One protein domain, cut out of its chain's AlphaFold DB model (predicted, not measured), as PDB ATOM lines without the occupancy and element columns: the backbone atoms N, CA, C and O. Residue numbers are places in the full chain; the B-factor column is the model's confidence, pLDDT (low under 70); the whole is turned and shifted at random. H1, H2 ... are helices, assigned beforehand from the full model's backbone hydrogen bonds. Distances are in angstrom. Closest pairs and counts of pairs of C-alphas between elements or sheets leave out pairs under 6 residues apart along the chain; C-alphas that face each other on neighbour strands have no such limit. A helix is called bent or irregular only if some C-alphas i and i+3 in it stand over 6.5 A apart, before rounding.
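What this domain is: This is residues 990 to 1099 of the 1238 residues of the protein "Predicted protein" of Laccaria bicolor (strain S238N-H82 / ATCC MYA-4686) (UniProt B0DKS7). One long helix, H8, runs diagonally between two helical hairpins, H1 with H2 and H4 with H5, with few contacts along it; the short helices H3, H6 and H7 lie on the path of the chain between these parts. A long loop, residues 1037 to 1055, joins H4 to H5. The printed part has 110 residues with eight named helices, H1 to H8 in order, and no named strand: all helix. It is only just compact, close to loose, with a radius of gyration of the C-alphas of 15.4 A and spans of 45 by 32 by 19 A.

How they stand to each other: H8, residues 1079 to 1099, is close but not clearly touching H1, residues 990 to 999, at Cys 1083 and Leu 992, whose C-alphas are the closest, 7.8 A apart. H1 and H2, residues 1004 to 1015, form a hairpin at a shallow tilt of 24 degrees, opposite ways; H2 touches H1 with residues 1006 to 1010 alone, the closest C-alphas being Lys 993 and Ile 1007, 6.4 A. H3, residues 1018 to 1021, and H2 only just touch, only at the corner, with C-alphas 1013 and 1019 closest at 6.2 A. H8 is close but not clearly touching H4, residues 1026 to 1036, at C-alphas 1085 and 1032, 7.0 A. H4 and H5, residues 1056 to 1063, form a hairpin at a shallow tilt of 30 degrees, with C-alphas 1035 and 1058 closest at 5.5 A. H6, residues 1066 to 1069, only just touches H4, with 3 pairs of C-alphas within 8 A, the closest being 1069 and 1028, 5.7 A. H7, residues 1073 to 1076, touches no helix but is near H3, H4 and H8. H5 and H8 are apart. Every O i to N i+4 pair is within hydrogen-bond range in H1 and H2, against 6 of 7 in H4, 2 of 4 in H5 and 16 of 17 in H8; H3, H6 and H7 are too short for such a pair.

Where its parts are: H8 is 30.1 A long, from C-alpha 1079 at (-3.199, 19.597, 16.646) to C-alpha 1099 at (8.403, -6.625, 7.341). H1 begins at C-alpha 990, (5.621, 21.417, 10.396). H2 is 16.0 A and H4 15.1 A long. H5 is irregular: C-alphas 1059 and 1062 are 9.5 A apart.

The domain as a whole: The two C-alphas farthest apart, those of Pro 1017 and Glu 1047, are 45.0 A apart. The printed part has no cut, and the link from H4 to H5 is long, with 19 residues. The mean pLDDT of the printed part is 82.9; residues 1046 to 1050, 1052 to 1053 and 1092 to 1099 are under 70.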
ATOM      1  N   SER A 990       4.727  21.031  11.490       90.69
ATOM      2  CA  SER A 990       5.621  21.417  10.396       90.69
ATOM      3  C   SER A 990       6.482  20.262   9.877       90.69
ATOM      4  O   SER A 990       6.501  20.034   8.673       90.69
ATOM      5  N   SER A 991       7.141  19.484  10.745       90.62
ATOM      6  CA  SER A 991       7.994  18.369  10.312       90.62
ATOM      7  C   SER A 991       7.190  17.289   9.591       90.62
ATOM      8  O   SER A 991       7.648  16.762   8.578       90.62
ATOM      9  N   LEU A 992       5.970  16.999  10.054       89.25
ATOM     10  CA  LEU A 992       5.052  16.100   9.354       89.25
ATOM     11  C   LEU A 992       4.596  16.682   8.013       89.25
ATOM     12  O   LEU A 992       4.722  16.007   6.991       89.25
ATOM     13  N   LYS A 993       4.116  17.931   7.986       91.25
ATOM     14  CA  LYS A 993       3.639  18.585   6.757       91.25
ATOM     15  C   LYS A 993       4.738  18.669   5.694       91.25
ATOM     16  O   LYS A 993       4.468  18.372   4.531       91.25
ATOM     17  N   ASP A 994       5.971  18.975   6.091       92.06
ATOM     18  CA  ASP A 994       7.143  19.029   5.211       92.06
ATOM     19  C   ASP A 994       7.551  17.632   4.713       92.06
ATOM     20  O   ASP A 994       7.770  17.447   3.514       92.06
ATOM     21  N   LYS A 995       7.583  16.614   5.593       89.00
ATOM     22  CA  LYS A 995       7.850  15.212   5.207       89.00
ATOM     23  C   LYS A 995       6.809  14.691   4.212       89.00
ATOM     24  O   LYS A 995       7.182  14.079   3.210       89.00
ATOM     25  N   PHE A 996       5.519  14.953   4.437       87.31
ATOM     26  CA  PHE A 996       4.468  14.546   3.502       87.31
ATOM     27  C   PHE A 996       4.530  15.325   2.187       87.31
ATOM     28  O   PHE A 996       4.527  14.704   1.128       87.31
ATOM     29  N   SER A 997       4.675  16.650   2.229       89.94
ATOM     30  CA  SER A 997       4.726  17.485   1.018       89.94
ATOM     31  C   SER A 997       5.967  17.215   0.158       89.94
ATOM     32  O   SER A 997       5.877  17.227  -1.068       89.94
ATOM     33  N   GLY A 998       7.120  16.941   0.779       90.94
ATOM     34  CA  GLY A 998       8.376  16.655   0.084       90.94
ATOM     35  C   GLY A 998       8.518  15.197  -0.365       90.94
ATOM     36  O   GLY A 998       8.710  14.923  -1.550       90.94
ATOM     37  N   SER A 999       8.435  14.247   0.569       83.44
ATOM     38  CA  SER A 999       8.766  12.834   0.313       83.44
ATOM     39  C   SER A 999       7.569  11.973  -0.091       83.44
ATOM     40  O   SER A 999       7.757  10.947  -0.744       83.44
ATOM     41  N   HIS A1000       6.343  12.376   0.256       84.81
ATOM     42  CA  HIS A1000       5.136  11.553   0.100       84.81
ATOM     43  C   HIS A1000       3.956  12.327  -0.512       84.81
ATOM     44  O   HIS A1000       2.806  12.106  -0.139       84.81
ATOM     45  N   HIS A1001       4.236  13.204  -1.483       85.06
ATOM     46  CA  HIS A1001       3.259  14.087  -2.146       85.06
ATOM     47  C   HIS A1001       2.047  13.364  -2.774       85.06
ATOM     48  O   HIS A1001       1.038  13.993  -3.077       85.06
ATOM     49  N   THR A1002       2.129  12.046  -2.980       81.25
ATOM     50  CA  THR A1002       1.019  11.195  -3.433       81.25
ATOM     51  C   THR A1002      -0.034  10.929  -2.350       81.25
ATOM     52  O   THR A1002      -1.149  10.532  -2.677       81.25
ATOM     53  N   ASN A1003       0.283  11.152  -1.072       84.31
ATOM     54  CA  ASN A1003      -0.641  11.020   0.054       84.31
ATOM     55  C   ASN A1003      -1.348  12.357   0.334       84.31
ATOM     56  O   ASN A1003      -1.178  12.954   1.399       84.31
ATOM     57  N   THR A1004      -2.128  12.843  -0.639       87.19
ATOM     58  CA  THR A1004      -2.808  14.149  -0.536       87.19
ATOM     59  C   THR A1004      -3.730  14.207   0.681       87.19
ATOM     60  O   THR A1004      -3.715  15.198   1.395       87.19
ATOM     61  N   VAL A1005      -4.405  13.099   1.010       81.31
ATOM     62  CA  VAL A1005      -5.295  12.964   2.178       81.31
ATOM     63  C   VAL A1005      -4.596  13.314   3.499       81.31
ATOM     64  O   VAL A1005      -5.209  13.938   4.360       81.31
ATOM     65  N   ALA A1006      -3.315  12.964   3.675       81.81
ATOM     66  CA  ALA A1006      -2.561  13.352   4.872       81.81
ATOM     67  C   ALA A1006      -2.244  14.855   4.902       81.81
ATOM     68  O   ALA A1006      -2.333  15.485   5.953       81.81
ATOM     69  N   ILE A1007      -1.914  15.441   3.748       86.81
ATOM     70  CA  ILE A1007      -1.621  16.876   3.603       86.81
ATOM     71  C   ILE A1007      -2.902  17.705   3.796       86.81
ATOM     72  O   ILE A1007      -2.875  18.737   4.467       86.81
ATOM     73  N   GLU A1008      -4.028  17.235   3.261       91.00
ATOM     74  CA  GLU A1008      -5.372  17.794   3.434       91.00
ATOM     75  C   GLU A1008      -5.820  17.723   4.900       91.00
ATOM     76  O   GLU A1008      -6.267  18.730   5.440       91.00
ATOM     77  N   LEU A1009      -5.637  16.577   5.574       87.75
ATOM     78  CA  LEU A1009      -5.980  16.402   6.992       87.75
ATOM     79  C   LEU A1009      -5.151  17.314   7.905       87.75
ATOM     80  O   LEU A1009      -5.711  17.992   8.763       87.75
ATOM     81  N   LEU A1010      -3.833  17.375   7.691       89.69
ATOM     82  CA  LEU A1010      -2.950  18.298   8.406       89.69
ATOM     83  C   LEU A1010      -3.391  19.755   8.176       89.69
ATOM     84  O   LEU A1010      -3.610  20.495   9.132       89.69
ATOM     85  N   THR A1011      -3.630  20.144   6.922       90.88
ATOM     86  CA  THR A1011      -4.090  21.503   6.587       90.88
ATOM     87  C   THR A1011      -5.468  21.822   7.187       90.88
ATOM     88  O   THR A1011      -5.720  22.968   7.547       90.88
ATOM     89  N   ALA A1012      -6.345  20.827   7.366       89.38
ATOM     90  CA  ALA A1012      -7.621  20.997   8.059       89.38
ATOM     91  C   ALA A1012      -7.447  21.238   9.570       89.38
ATOM     92  O   ALA A1012      -8.152  22.079  10.124       89.38
ATOM     93  N   PHE A1013      -6.488  20.575  10.230       87.25
ATOM     94  CA  PHE A1013      -6.148  20.851  11.634       87.25
ATOM     95  C   PHE A1013      -5.593  22.273  11.827       87.25
ATOM     96  O   PHE A1013      -5.924  22.938  12.804       87.25
ATOM     97  N   GLU A1014      -4.791  22.772  10.882       88.25
ATOM     98  CA  GLU A1014      -4.283  24.155  10.875       88.25
ATOM     99  C   GLU A1014      -5.376  25.202  10.595       88.25
ATOM    100  O   GLU A1014      -5.290  26.326  11.085       88.25
ATOM    101  N   ALA A1015      -6.418  24.837   9.841       88.94
ATOM    102  CA  ALA A1015      -7.532  25.723   9.505       88.94
ATOM    103  C   ALA A1015      -8.619  25.833  10.596       88.94
ATOM    104  O   ALA A1015      -9.408  26.779  10.558       88.94
ATOM    105  N   ASP A1016      -8.685  24.895  11.548       88.81
ATOM    106  CA  ASP A1016      -9.681  24.875  12.628       88.81
ATOM    107  C   ASP A1016      -9.112  25.478  13.938       88.81
ATOM    108  O   ASP A1016      -8.290  24.843  14.606       88.81
ATOM    109  N   PRO A1017      -9.541  26.688  14.356       86.44
ATOM    110  CA  PRO A1017      -9.028  27.338  15.565       86.44
ATOM    111  C   PRO A1017      -9.504  26.683  16.873       86.44
ATOM    112  O   PRO A1017      -8.800  26.770  17.886       86.44
ATOM    113  N   ASP A1018     -10.646  25.987  16.875       82.88
ATOM    114  CA  ASP A1018     -11.090  25.213  18.041       82.88
ATOM    115  C   ASP A1018     -10.170  23.986  18.217       82.88
ATOM    116  O   ASP A1018      -9.816  23.619  19.341       82.88
ATOM    117  N   PHE A1019      -9.680  23.413  17.110       85.81
ATOM    118  CA  PHE A1019      -8.696  22.320  17.093       85.81
ATOM    119  C   PHE A1019      -7.236  22.759  17.349       85.81
ATOM    120  O   PHE A1019      -6.341  21.925  17.517       85.81
ATOM    121  N   GLN A1020      -6.960  24.062  17.445       83.56
ATOM    122  CA  GLN A1020      -5.670  24.568  17.940       83.56
ATOM    123  C   GLN A1020      -5.622  24.679  19.473       83.56
ATOM    124  O   GLN A1020      -4.537  24.718  20.048       83.56
ATOM    125  N   SER A1021      -6.777  24.716  20.151       88.19
ATOM    126  CA  SER A1021      -6.869  25.041  21.587       88.19
ATOM    127  C   SER A1021      -7.590  23.998  22.453       88.19
ATOM    128  O   SER A1021      -7.683  24.170  23.670       88.19
ATOM    129  N   GLY A1022      -8.075  22.899  21.867       92.19
ATOM    130  CA  GLY A1022      -8.772  21.842  22.597       92.19
ATOM    131  C   GLY A1022      -7.893  21.075  23.597       92.19
ATOM    132  O   GLY A1022      -6.814  20.575  23.273       92.19
ATOM    133  N   GLU A1023      -8.398  20.917  24.821       94.56
ATOM    134  CA  GLU A1023      -7.832  20.004  25.819       94.56
ATOM    135  C   GLU A1023      -8.195  18.545  25.452       94.56
ATOM    136  O   GLU A1023      -9.379  18.252  25.254       94.56
ATOM    137  N   PRO A1024      -7.219  17.623  25.325       95.88
ATOM    138  CA  PRO A1024      -7.483  16.218  25.012       95.88
ATOM    139  C   PRO A1024      -8.319  15.513  26.079       95.88
ATOM    140  O   PRO A1024      -8.248  15.827  27.268       95.88
ATOM    141  N   SER A1025      -9.075  14.486  25.684       96.06
ATOM    142  CA  SER A1025      -9.798  13.674  26.664       96.06
ATOM    143  C   SER A1025      -8.835  12.861  27.536       96.06
ATOM    144  O   SER A1025      -7.811  12.372  27.061       96.06
ATOM    145  N   GLN A1026      -9.194  12.639  28.803       94.81
ATOM    146  CA  GLN A1026      -8.388  11.817  29.711       94.81
ATOM    147  C   GLN A1026      -8.206  10.376  29.201       94.81
ATOM    148  O   GLN A1026      -7.166   9.777  29.456       94.81
ATOM    149  N   ASP A1027      -9.176   9.820  28.466       92.69
ATOM    150  CA  ASP A1027      -9.028   8.512  27.814       92.69
ATOM    151  C   ASP A1027      -8.016   8.552  26.657       92.69
ATOM    152  O   ASP A1027      -7.315   7.566  26.451       92.69
ATOM    153  N   THR A1028      -7.893   9.686  25.954       93.94
ATOM    154  CA  THR A1028      -6.889   9.926  24.898       93.94
ATOM    155  C   THR A1028      -5.490  10.035  25.489       93.94
ATOM    156  O   THR A1028      -4.583   9.338  25.043       93.94
ATOM    157  N   LEU A1029      -5.325  10.833  26.548       93.81
ATOM    158  CA  LEU A1029      -4.049  10.953  27.260       93.81
ATOM    159  C   LEU A1029      -3.622   9.608  27.860       93.81
ATOM    160  O   LEU A1029      -2.487   9.196  27.684       93.81
ATOM    161  N   SER A1030      -4.543   8.863  28.483       91.19
ATOM    162  CA  SER A1030      -4.277   7.510  29.003       91.19
ATOM    163  C   SER A1030      -4.118   6.421  27.929       91.19
ATOM    164  O   SER A1030      -3.934   5.252  28.276       91.19
ATOM    165  N   PHE A1031      -4.276   6.759  26.652       90.94
ATOM    166  CA  PHE A1031      -4.052   5.865  25.518       90.94
ATOM    167  C   PHE A1031      -2.696   6.157  24.870       90.94
ATOM    168  O   PHE A1031      -1.951   5.216  24.620       90.94
ATOM    169  N   LEU A1032      -2.351   7.438  24.706       92.75
ATOM    170  CA  LEU A1032      -1.015   7.896  24.321       92.75
ATOM    171  C   LEU A1032       0.051   7.489  25.344       92.75
ATOM    172  O   LEU A1032       0.961   6.758  24.984       92.75
ATOM    173  N   ASP A1033      -0.146   7.800  26.630       91.62
ATOM    174  CA  ASP A1033       0.724   7.376  27.745       91.62
ATOM    175  C   ASP A1033       1.004   5.860  27.724       91.62
ATOM    176  O   ASP A1033       2.120   5.421  27.981       91.62
ATOM    177  N   ARG A1034       0.022   5.037  27.324       89.62
ATOM    178  CA  ARG A1034       0.169   3.574  27.202       89.62
ATOM    179  C   ARG A1034       0.979   3.124  25.977       89.62
ATOM    180  O   ARG A1034       1.514   2.017  25.997       89.62
ATOM    181  N   ILE A1035       1.022   3.924  24.915       88.88
ATOM    182  CA  ILE A1035       1.836   3.660  23.722       88.88
ATOM    183  C   ILE A1035       3.255   4.196  23.955       88.88
ATOM    184  O   ILE A1035       4.209   3.433  23.865       88.88
ATOM    185  N   GLU A1036       3.385   5.455  24.381       88.19
ATOM    186  CA  GLU A1036       4.660   6.129  24.670       88.19
ATOM    187  C   GLU A1036       5.499   5.405  25.742       88.19
ATOM    188  O   GLU A1036       6.725   5.354  25.645       88.19
ATOM    189  N   THR A1037       4.867   4.807  26.763       87.12
ATOM    190  CA  THR A1037       5.577   4.061  27.826       87.12
ATOM    191  C   THR A1037       5.860   2.589  27.494       87.12
ATOM    192  O   THR A1037       6.340   1.841  28.351       87.12
ATOM    193  N   ALA A1038       5.601   2.139  26.264       86.75
ATOM    194  CA  ALA A1038       5.847   0.762  25.849       86.75
ATOM    195  C   ALA A1038       7.336   0.489  25.542       86.75
ATOM    196  O   ALA A1038       7.739   0.466  24.385       86.75
ATOM    197  N   ASP A1039       8.164   0.195  26.550       85.62
ATOM    198  CA  ASP A1039       9.500  -0.389  26.302       85.62
ATOM    199  C   ASP A1039       9.342  -1.849  25.823       85.62
ATOM    200  O   ASP A1039       8.885  -2.670  26.622       85.62
ATOM    201  N   PRO A1040       9.734  -2.232  24.584       80.06
ATOM    202  CA  PRO A1040       9.706  -3.622  24.100       80.06
ATOM    203  C   PRO A1040      10.595  -4.587  24.898       80.06
ATOM    204  O   PRO A1040      10.514  -5.797  24.704       80.06
ATOM    205  N   ASN A1041      11.424  -4.075  25.809       84.19
ATOM    206  CA  ASN A1041      12.269  -4.852  26.712       84.19
ATOM    207  C   ASN A1041      11.688  -4.964  28.139       84.19
ATOM    208  O   ASN A1041      12.395  -5.403  29.048       84.19
ATOM    209  N   SER A1042      10.436  -4.543  28.363       82.44
ATOM    210  CA  SER A1042       9.790  -4.617  29.678       82.44
ATOM    211  C   SER A1042       9.638  -6.071  30.163       82.44
ATOM    212  O   SER A1042       9.095  -6.903  29.434       82.44
ATOM    213  N   PRO A1043      10.052  -6.402  31.403       78.75
ATOM    214  CA  PRO A1043       9.938  -7.756  31.950       78.75
ATOM    215  C   PRO A1043       8.508  -8.133  32.381       78.75
ATOM    216  O   PRO A1043       8.277  -9.284  32.739       78.75
ATOM    217  N   ASP A1044       7.570  -7.179  32.377       75.94
ATOM    218  CA  ASP A1044       6.174  -7.379  32.797       75.94
ATOM    219  C   ASP A1044       5.237  -7.806  31.641       75.94
ATOM    220  O   ASP A1044       4.032  -7.964  31.855       75.94
ATOM    221  N   PHE A1045       5.753  -7.982  30.418       72.25
ATOM    222  CA  PHE A1045       4.960  -8.465  29.281       72.25
ATOM    223  C   PHE A1045       4.507  -9.917  29.444       72.25
ATOM    224  O   PHE A1045       5.206 -10.754  30.018       72.25
ATOM    225  N   SER A1046       3.337 -10.229  28.884       69.88
ATOM    226  CA  SER A1046       2.904 -11.614  28.725       69.88
ATOM    227  C   SER A1046       3.562 -12.257  27.501       69.88
ATOM    228  O   SER A1046       4.055 -11.567  26.609       69.88
ATOM    229  N   GLU A1047       3.551 -13.590  27.432       63.28
ATOM    230  CA  GLU A1047       4.069 -14.337  26.272       63.28
ATOM    231  C   GLU A1047       3.339 -13.961  24.962       63.28
ATOM    232  O   GLU A1047       3.920 -14.071  23.883       63.28
ATOM    233  N   ASP A1048       2.104 -13.448  25.058       68.06
ATOM    234  CA  ASP A1048       1.308 -12.970  23.924       68.06
ATOM    235  C   ASP A1048       1.821 -11.637  23.329       68.06
ATOM    236  O   ASP A1048       1.518 -11.349  22.171       68.06
ATOM    237  N   ASP A1049       2.604 -10.841  24.075       66.00
ATOM    238  CA  ASP A1049       2.983  -9.451  23.740       66.00
ATOM    239  C   ASP A1049       4.369  -9.310  23.073       66.00
ATOM    240  O   ASP A1049       4.846  -8.196  22.837       66.00
ATOM    241  N   LEU A1050       5.048 -10.424  22.789       65.44
ATOM    242  CA  LEU A1050       6.421 -10.438  22.277       65.44
ATOM    243  C   LEU A1050       6.500 -10.421  20.736       65.44
ATOM    244  O   LEU A1050       5.576 -10.801  20.012       65.44
ATOM    245  N   TYR A1051       7.669 -10.027  20.223       75.31
ATOM    246  CA  TYR A1051       8.029 -10.062  18.799       75.31
ATOM    247  C   TYR A1051       6.999  -9.372  17.879       75.31
ATOM    248  O   TYR A1051       6.794  -8.167  17.972       75.31
ATOM    249  N   GLY A1052       6.375 -10.116  16.957       61.00
ATOM    250  CA  GLY A1052       5.427  -9.588  15.972       61.00
ATOM    251  C   GLY A1052       4.066  -9.177  16.543       61.00
ATOM    252  O   GLY A1052       3.303  -8.540  15.823       61.00
ATOM    253  N   ASN A1053       3.781  -9.520  17.805       65.44
ATOM    254  CA  ASN A1053       2.572  -9.109  18.518       65.44
ATOM    255  C   ASN A1053       2.793  -7.870  19.402       65.44
ATOM    256  O   ASN A1053       1.823  -7.331  19.943       65.44
ATOM    257  N   TRP A1054       4.040  -7.412  19.565       73.94
ATOM    258  CA  TRP A1054       4.332  -6.199  20.322       73.94
ATOM    259  C   TRP A1054       3.563  -5.006  19.731       73.94
ATOM    260  O   TRP A1054       3.493  -4.845  18.513       73.94
ATOM    261  N   GLY A1055       2.929  -4.213  20.596       75.38
ATOM    262  CA  GLY A1055       1.946  -3.194  20.219       75.38
ATOM    263  C   GLY A1055       0.485  -3.649  20.371       75.38
ATOM    264  O   GLY A1055      -0.396  -2.818  20.605       75.38
ATOM    265  N   HIS A1056       0.172  -4.952  20.314       79.38
ATOM    266  CA  HIS A1056      -1.228  -5.401  20.336       79.38
ATOM    267  C   HIS A1056      -1.944  -5.046  21.649       79.38
ATOM    268  O   HIS A1056      -3.076  -4.551  21.628       79.38
ATOM    269  N   TYR A1057      -1.278  -5.214  22.794       81.75
ATOM    270  CA  TYR A1057      -1.775  -4.777  24.101       81.75
ATOM    271  C   TYR A1057      -1.928  -3.249  24.170       81.75
ATOM    272  O   TYR A1057      -2.961  -2.737  24.611       81.75
ATOM    273  N   GLN A1058      -0.950  -2.507  23.652       84.31
ATOM    274  CA  GLN A1058      -0.928  -1.045  23.600       84.31
ATOM    275  C   GLN A1058      -2.125  -0.481  22.812       84.31
ATOM    276  O   GLN A1058      -2.684   0.544  23.208       84.31
ATOM    277  N   PHE A1059      -2.603  -1.185  21.781       82.44
ATOM    278  CA  PHE A1059      -3.769  -0.783  20.982       82.44
ATOM    279  C   PHE A1059      -5.122  -1.373  21.431       82.44
ATOM    280  O   PHE A1059      -6.163  -0.801  21.088       82.44
ATOM    281  N   THR A1060      -5.157  -2.474  22.199       79.56
ATOM    282  CA  THR A1060      -6.413  -3.206  22.504       79.56
ATOM    283  C   THR A1060      -6.740  -3.416  23.988       79.56
ATOM    284  O   THR A1060      -7.910  -3.626  24.327       79.56
ATOM    285  N   ALA A1061      -5.758  -3.344  24.891       73.69
ATOM    286  CA  ALA A1061      -5.927  -3.768  26.281       73.69
ATOM    287  C   ALA A1061      -6.911  -2.903  27.086       73.69
ATOM    288  O   ALA A1061      -7.265  -1.776  26.719       73.69
ATOM    289  N   GLY A1062      -7.365  -3.432  28.226       74.94
ATOM    290  CA  GLY A1062      -8.236  -2.714  29.167       74.94
ATOM    291  C   GLY A1062      -9.581  -2.262  28.580       74.94
ATOM    292  O   GLY A1062     -10.188  -1.337  29.113       74.94
ATOM    293  N   SER A1063     -10.020  -2.864  27.467       76.50
ATOM    294  CA  SER A1063     -11.183  -2.433  26.674       76.50
ATOM    295  C   SER A1063     -11.091  -0.995  26.132       76.50
ATOM    296  O   SER A1063     -12.113  -0.400  25.800       76.50
ATOM    297  N   ARG A1064      -9.881  -0.434  26.010       79.50
ATOM    298  CA  ARG A1064      -9.616   0.861  25.362       79.50
ATOM    299  C   ARG A1064      -9.017   0.626  23.976       79.50
ATOM    300  O   ARG A1064      -7.797   0.627  23.816       79.50
ATOM    301  N   THR A1065      -9.888   0.401  22.993       85.62
ATOM    302  CA  THR A1065      -9.528   0.377  21.566       85.62
ATOM    303  C   THR A1065      -9.458   1.795  21.002       85.62
ATOM    304  O   THR A1065     -10.151   2.688  21.494       85.62
ATOM    305  N   ILE A1066      -8.723   1.990  19.900       85.38
ATOM    306  CA  ILE A1066      -8.675   3.257  19.135       85.38
ATOM    307  C   ILE A1066     -10.090   3.836  18.922       85.38
ATOM    308  O   ILE A1066     -10.343   5.005  19.201       85.38
ATOM    309  N   SER A1067     -11.044   2.996  18.511       85.56
ATOM    310  CA  SER A1067     -12.446   3.364  18.253       85.56
ATOM    311  C   SER A1067     -13.270   3.756  19.488       85.56
ATOM    312  O   SER A1067     -14.315   4.387  19.337       85.56
ATOM    313  N   MET A1068     -12.839   3.384  20.697       85.69
ATOM    314  CA  MET A1068     -13.476   3.777  21.962       85.69
ATOM    315  C   MET A1068     -12.822   5.004  22.606       85.69
ATOM    316  O   MET A1068     -13.435   5.622  23.473       85.69
ATOM    317  N   VAL A1069     -11.614   5.364  22.175       89.56
ATOM    318  CA  VAL A1069     -10.876   6.544  22.642       89.56
ATOM    319  C   VAL A1069     -11.128   7.733  21.708       89.56
ATOM    320  O   VAL A1069     -11.626   8.775  22.135       89.56
ATOM    321  N   LEU A1070     -10.892   7.558  20.403       90.44
ATOM    322  CA  LEU A1070     -11.015   8.597  19.372       90.44
ATOM    323  C   LEU A1070     -12.474   8.777  18.909       90.44
ATOM    324  O   LEU A1070     -12.791   8.725  17.723       90.44
ATOM    325  N   THR A1071     -13.391   8.957  19.861       88.94
ATOM    326  CA  THR A1071     -14.844   9.026  19.600       88.94
ATOM    327  C   THR A1071     -15.299  10.327  18.935       88.94
ATOM    328  O   THR A1071     -16.390  10.377  18.365       88.94
ATOM    329  N   SER A1072     -14.487  11.386  18.998       91.56
ATOM    330  CA  SER A1072     -14.717  12.668  18.326       91.56
ATOM    331  C   SER A1072     -13.416  13.470  18.223       91.56
ATOM    332  O   SER A1072     -12.521  13.284  19.045       91.56
ATOM    333  N   TRP A1073     -13.325  14.424  17.290       87.44
ATOM    334  CA  TRP A1073     -12.187  15.356  17.218       87.44
ATOM    335  C   TRP A1073     -11.981  16.132  18.527       87.44
ATOM    336  O   TRP A1073     -10.861  16.240  19.013       87.44
ATOM    337  N   LYS A1074     -13.069  16.537  19.195       90.44
ATOM    338  CA  LYS A1074     -13.012  17.161  20.527       90.44
ATOM    339  C   LYS A1074     -12.435  16.245  21.622       90.44
ATOM    340  O   LYS A1074     -12.007  16.741  22.656       90.44
ATOM    341  N   SER A1075     -12.404  14.928  21.413       92.88
ATOM    342  CA  SER A1075     -11.719  13.985  22.306       92.88
ATOM    343  C   SER A1075     -10.218  13.886  22.014       92.88
ATOM    344  O   SER A1075      -9.456  13.581  22.928       92.88
ATOM    345  N   VAL A1076      -9.782  14.159  20.780       93.19
ATOM    346  CA  VAL A1076      -8.354  14.274  20.415       93.19
ATOM    347  C   VAL A1076      -7.734  15.516  21.062       93.19
ATOM    348  O   VAL A1076      -6.604  15.464  21.533       93.19
ATOM    349  N   GLY A1077      -8.499  16.604  21.169       94.00
ATOM    350  CA  GLY A1077      -8.059  17.846  21.797       94.00
ATOM    351  C   GLY A1077      -7.499  18.814  20.769       94.00
ATOM    352  O   GLY A1077      -8.268  19.570  20.180       94.00
ATOM    353  N   ASN A1078      -6.180  18.795  20.571       93.44
ATOM    354  CA  ASN A1078      -5.482  19.760  19.722       93.44
ATOM    355  C   ASN A1078      -4.540  19.118  18.692       93.44
ATOM    356  O   ASN A1078      -4.226  17.929  18.739       93.44
ATOM    357  N   THR A1079      -4.061  19.962  17.779       92.12
ATOM    358  CA  THR A1079      -3.199  19.597  16.646       92.12
ATOM    359  C   THR A1079      -1.892  18.901  17.034       92.12
ATOM    360  O   THR A1079      -1.456  18.044  16.270       92.12
ATOM    361  N   SER A1080      -1.282  19.190  18.195       92.25
ATOM    362  CA  SER A1080      -0.093  18.435  18.643       92.25
ATOM    363  C   SER A1080      -0.475  16.983  18.892       92.25
ATOM    364  O   SER A1080       0.004  16.096  18.201       92.25
ATOM    365  N   VAL A1081      -1.462  16.768  19.762       91.88
ATOM    366  CA  VAL A1081      -1.941  15.435  20.160       91.88
ATOM    367  C   VAL A1081      -2.498  14.641  18.974       91.88
ATOM    368  O   VAL A1081      -2.384  13.418  18.924       91.88
ATOM    369  N   ALA A1082      -3.047  15.324  17.968       90.12
ATOM    370  CA  ALA A1082      -3.425  14.710  16.699       90.12
ATOM    371  C   ALA A1082      -2.214  14.243  15.866       90.12
ATOM    372  O   ALA A1082      -2.285  13.183  15.245       90.12
ATOM    373  N   CYS A1083      -1.116  15.007  15.855       89.69
ATOM    374  CA  CYS A1083       0.147  14.632  15.210       89.69
ATOM    375  C   CYS A1083       0.853  13.489  15.953       89.69
ATOM    376  O   CYS A1083       1.311  12.556  15.297       89.69
ATOM    377  N   ASP A1084       0.860  13.523  17.288       87.56
ATOM    378  CA  ASP A1084       1.423  12.482  18.157       87.56
ATOM    379  C   ASP A1084       0.744  11.122  17.868       87.56
ATOM    380  O   ASP A1084       1.391  10.164  17.444       87.56
ATOM    381  N   ILE A1085      -0.596  11.068  17.928       87.06
ATOM    382  CA  ILE A1085      -1.388   9.869  17.572       87.06
ATOM    383  C   ILE A1085      -1.135   9.424  16.123       87.06
ATOM    384  O   ILE A1085      -1.110   8.226  15.832       87.06
ATOM    385  N   TYR A1086      -0.991  10.372  15.194       83.19
ATOM    386  CA  TYR A1086      -0.782  10.051  13.783       83.19
ATOM    387  C   TYR A1086       0.605   9.445  13.526       83.19
ATOM    388  O   TYR A1086       0.720   8.579  12.660       83.19
ATOM    389  N   ILE A1087       1.630   9.828  14.293       81.75
ATOM    390  CA  ILE A1087       2.962   9.214  14.230       81.75
ATOM    391  C   ILE A1087       2.947   7.790  14.756       81.75
ATOM    392  O   ILE A1087       3.427   6.913  14.046       81.75
ATOM    393  N   GLU A1088       2.342   7.522  15.910       79.38
ATOM    394  CA  GLU A1088       2.286   6.155  16.451       79.38
ATOM    395  C   GLU A1088       1.586   5.184  15.480       79.38
ATOM    396  O   GLU A1088       2.070   4.084  15.207       79.38
ATOM    397  N   LEU A1089       0.499   5.634  14.842       77.06
ATOM    398  CA  LEU A1089      -0.202   4.877  13.795       77.06
ATOM    399  C   LEU A1089       0.577   4.776  12.465       77.06
ATOM    400  O   LEU A1089       0.282   3.905  11.641       77.06
ATOM    401  N   LEU A1090       1.552   5.656  12.222       74.12
ATOM    402  CA  LEU A1090       2.471   5.568  11.083       74.12
ATOM    403  C   LEU A1090       3.663   4.656  11.376       74.12
ATOM    404  O   LEU A1090       4.078   3.943  10.469       74.12
ATOM    405  N   VAL A1091       4.202   4.652  12.598       70.62
ATOM    406  CA  VAL A1091       5.320   3.789  13.009       70.62
ATOM    407  C   VAL A1091       4.909   2.323  12.909       70.62
ATOM    408  O   VAL A1091       5.609   1.561  12.247       70.62
ATOM    409  N   ASP A1092       3.736   1.954  13.432       65.38
ATOM    410  CA  ASP A1092       3.136   0.618  13.276       65.38
ATOM    411  C   ASP A1092       3.062   0.195  11.793       65.38
ATOM    412  O   ASP A1092       3.601  -0.831  11.371       65.38
ATOM    413  N   LYS A1093       2.508   1.071  10.946       64.56
ATOM    414  CA  LYS A1093       2.355   0.810   9.509       64.56
ATOM    415  C   LYS A1093       3.677   0.791   8.731       64.56
ATOM    416  O   LYS A1093       3.785   0.082   7.730       64.56
ATOM    417  N   LEU A1094       4.679   1.563   9.149       55.94
ATOM    418  CA  LEU A1094       6.028   1.537   8.578       55.94
ATOM    419  C   LEU A1094       6.785   0.276   9.006       55.94
ATOM    420  O   LEU A1094       7.515  -0.286   8.191       55.94
ATOM    421  N   LEU A1095       6.568  -0.203  10.234       60.12
ATOM    422  CA  LEU A1095       7.106  -1.465  10.731       60.12
ATOM    423  C   LEU A1095       6.537  -2.647   9.931       60.12
ATOM    424  O   LEU A1095       7.296  -3.518   9.513       60.12
ATOM    425  N   ASP A1096       5.233  -2.653   9.646       55.56
ATOM    426  CA  ASP A1096       4.598  -3.647   8.768       55.56
ATOM    427  C   ASP A1096       5.107  -3.576   7.322       55.56
ATOM    428  O   ASP A1096       5.510  -4.595   6.764       55.56
ATOM    429  N   LEU A1097       5.195  -2.380   6.728       49.28
ATOM    430  CA  LEU A1097       5.760  -2.216   5.382       49.28
ATOM    431  C   LEU A1097       7.240  -2.630   5.304       49.28
ATOM    432  O   LEU A1097       7.687  -3.110   4.263       49.28
ATOM    433  N   TRP A1098       8.003  -2.486   6.392       51.62
ATOM    434  CA  TRP A1098       9.382  -2.968   6.487       51.62
ATOM    435  C   TRP A1098       9.454  -4.501   6.570       51.62
ATOM    436  O   TRP A1098      10.281  -5.096   5.875       51.62
ATOM    437  N   LYS A1099       8.556  -5.153   7.329       55.47
ATOM    438  CA  LYS A1099       8.403  -6.625   7.341       55.47
ATOM    439  C   LYS A1099       8.058  -7.146   5.936       55.47
ATOM    440  O   LYS A1099       8.750  -8.030   5.428       55.47
TER     441      LYS A1099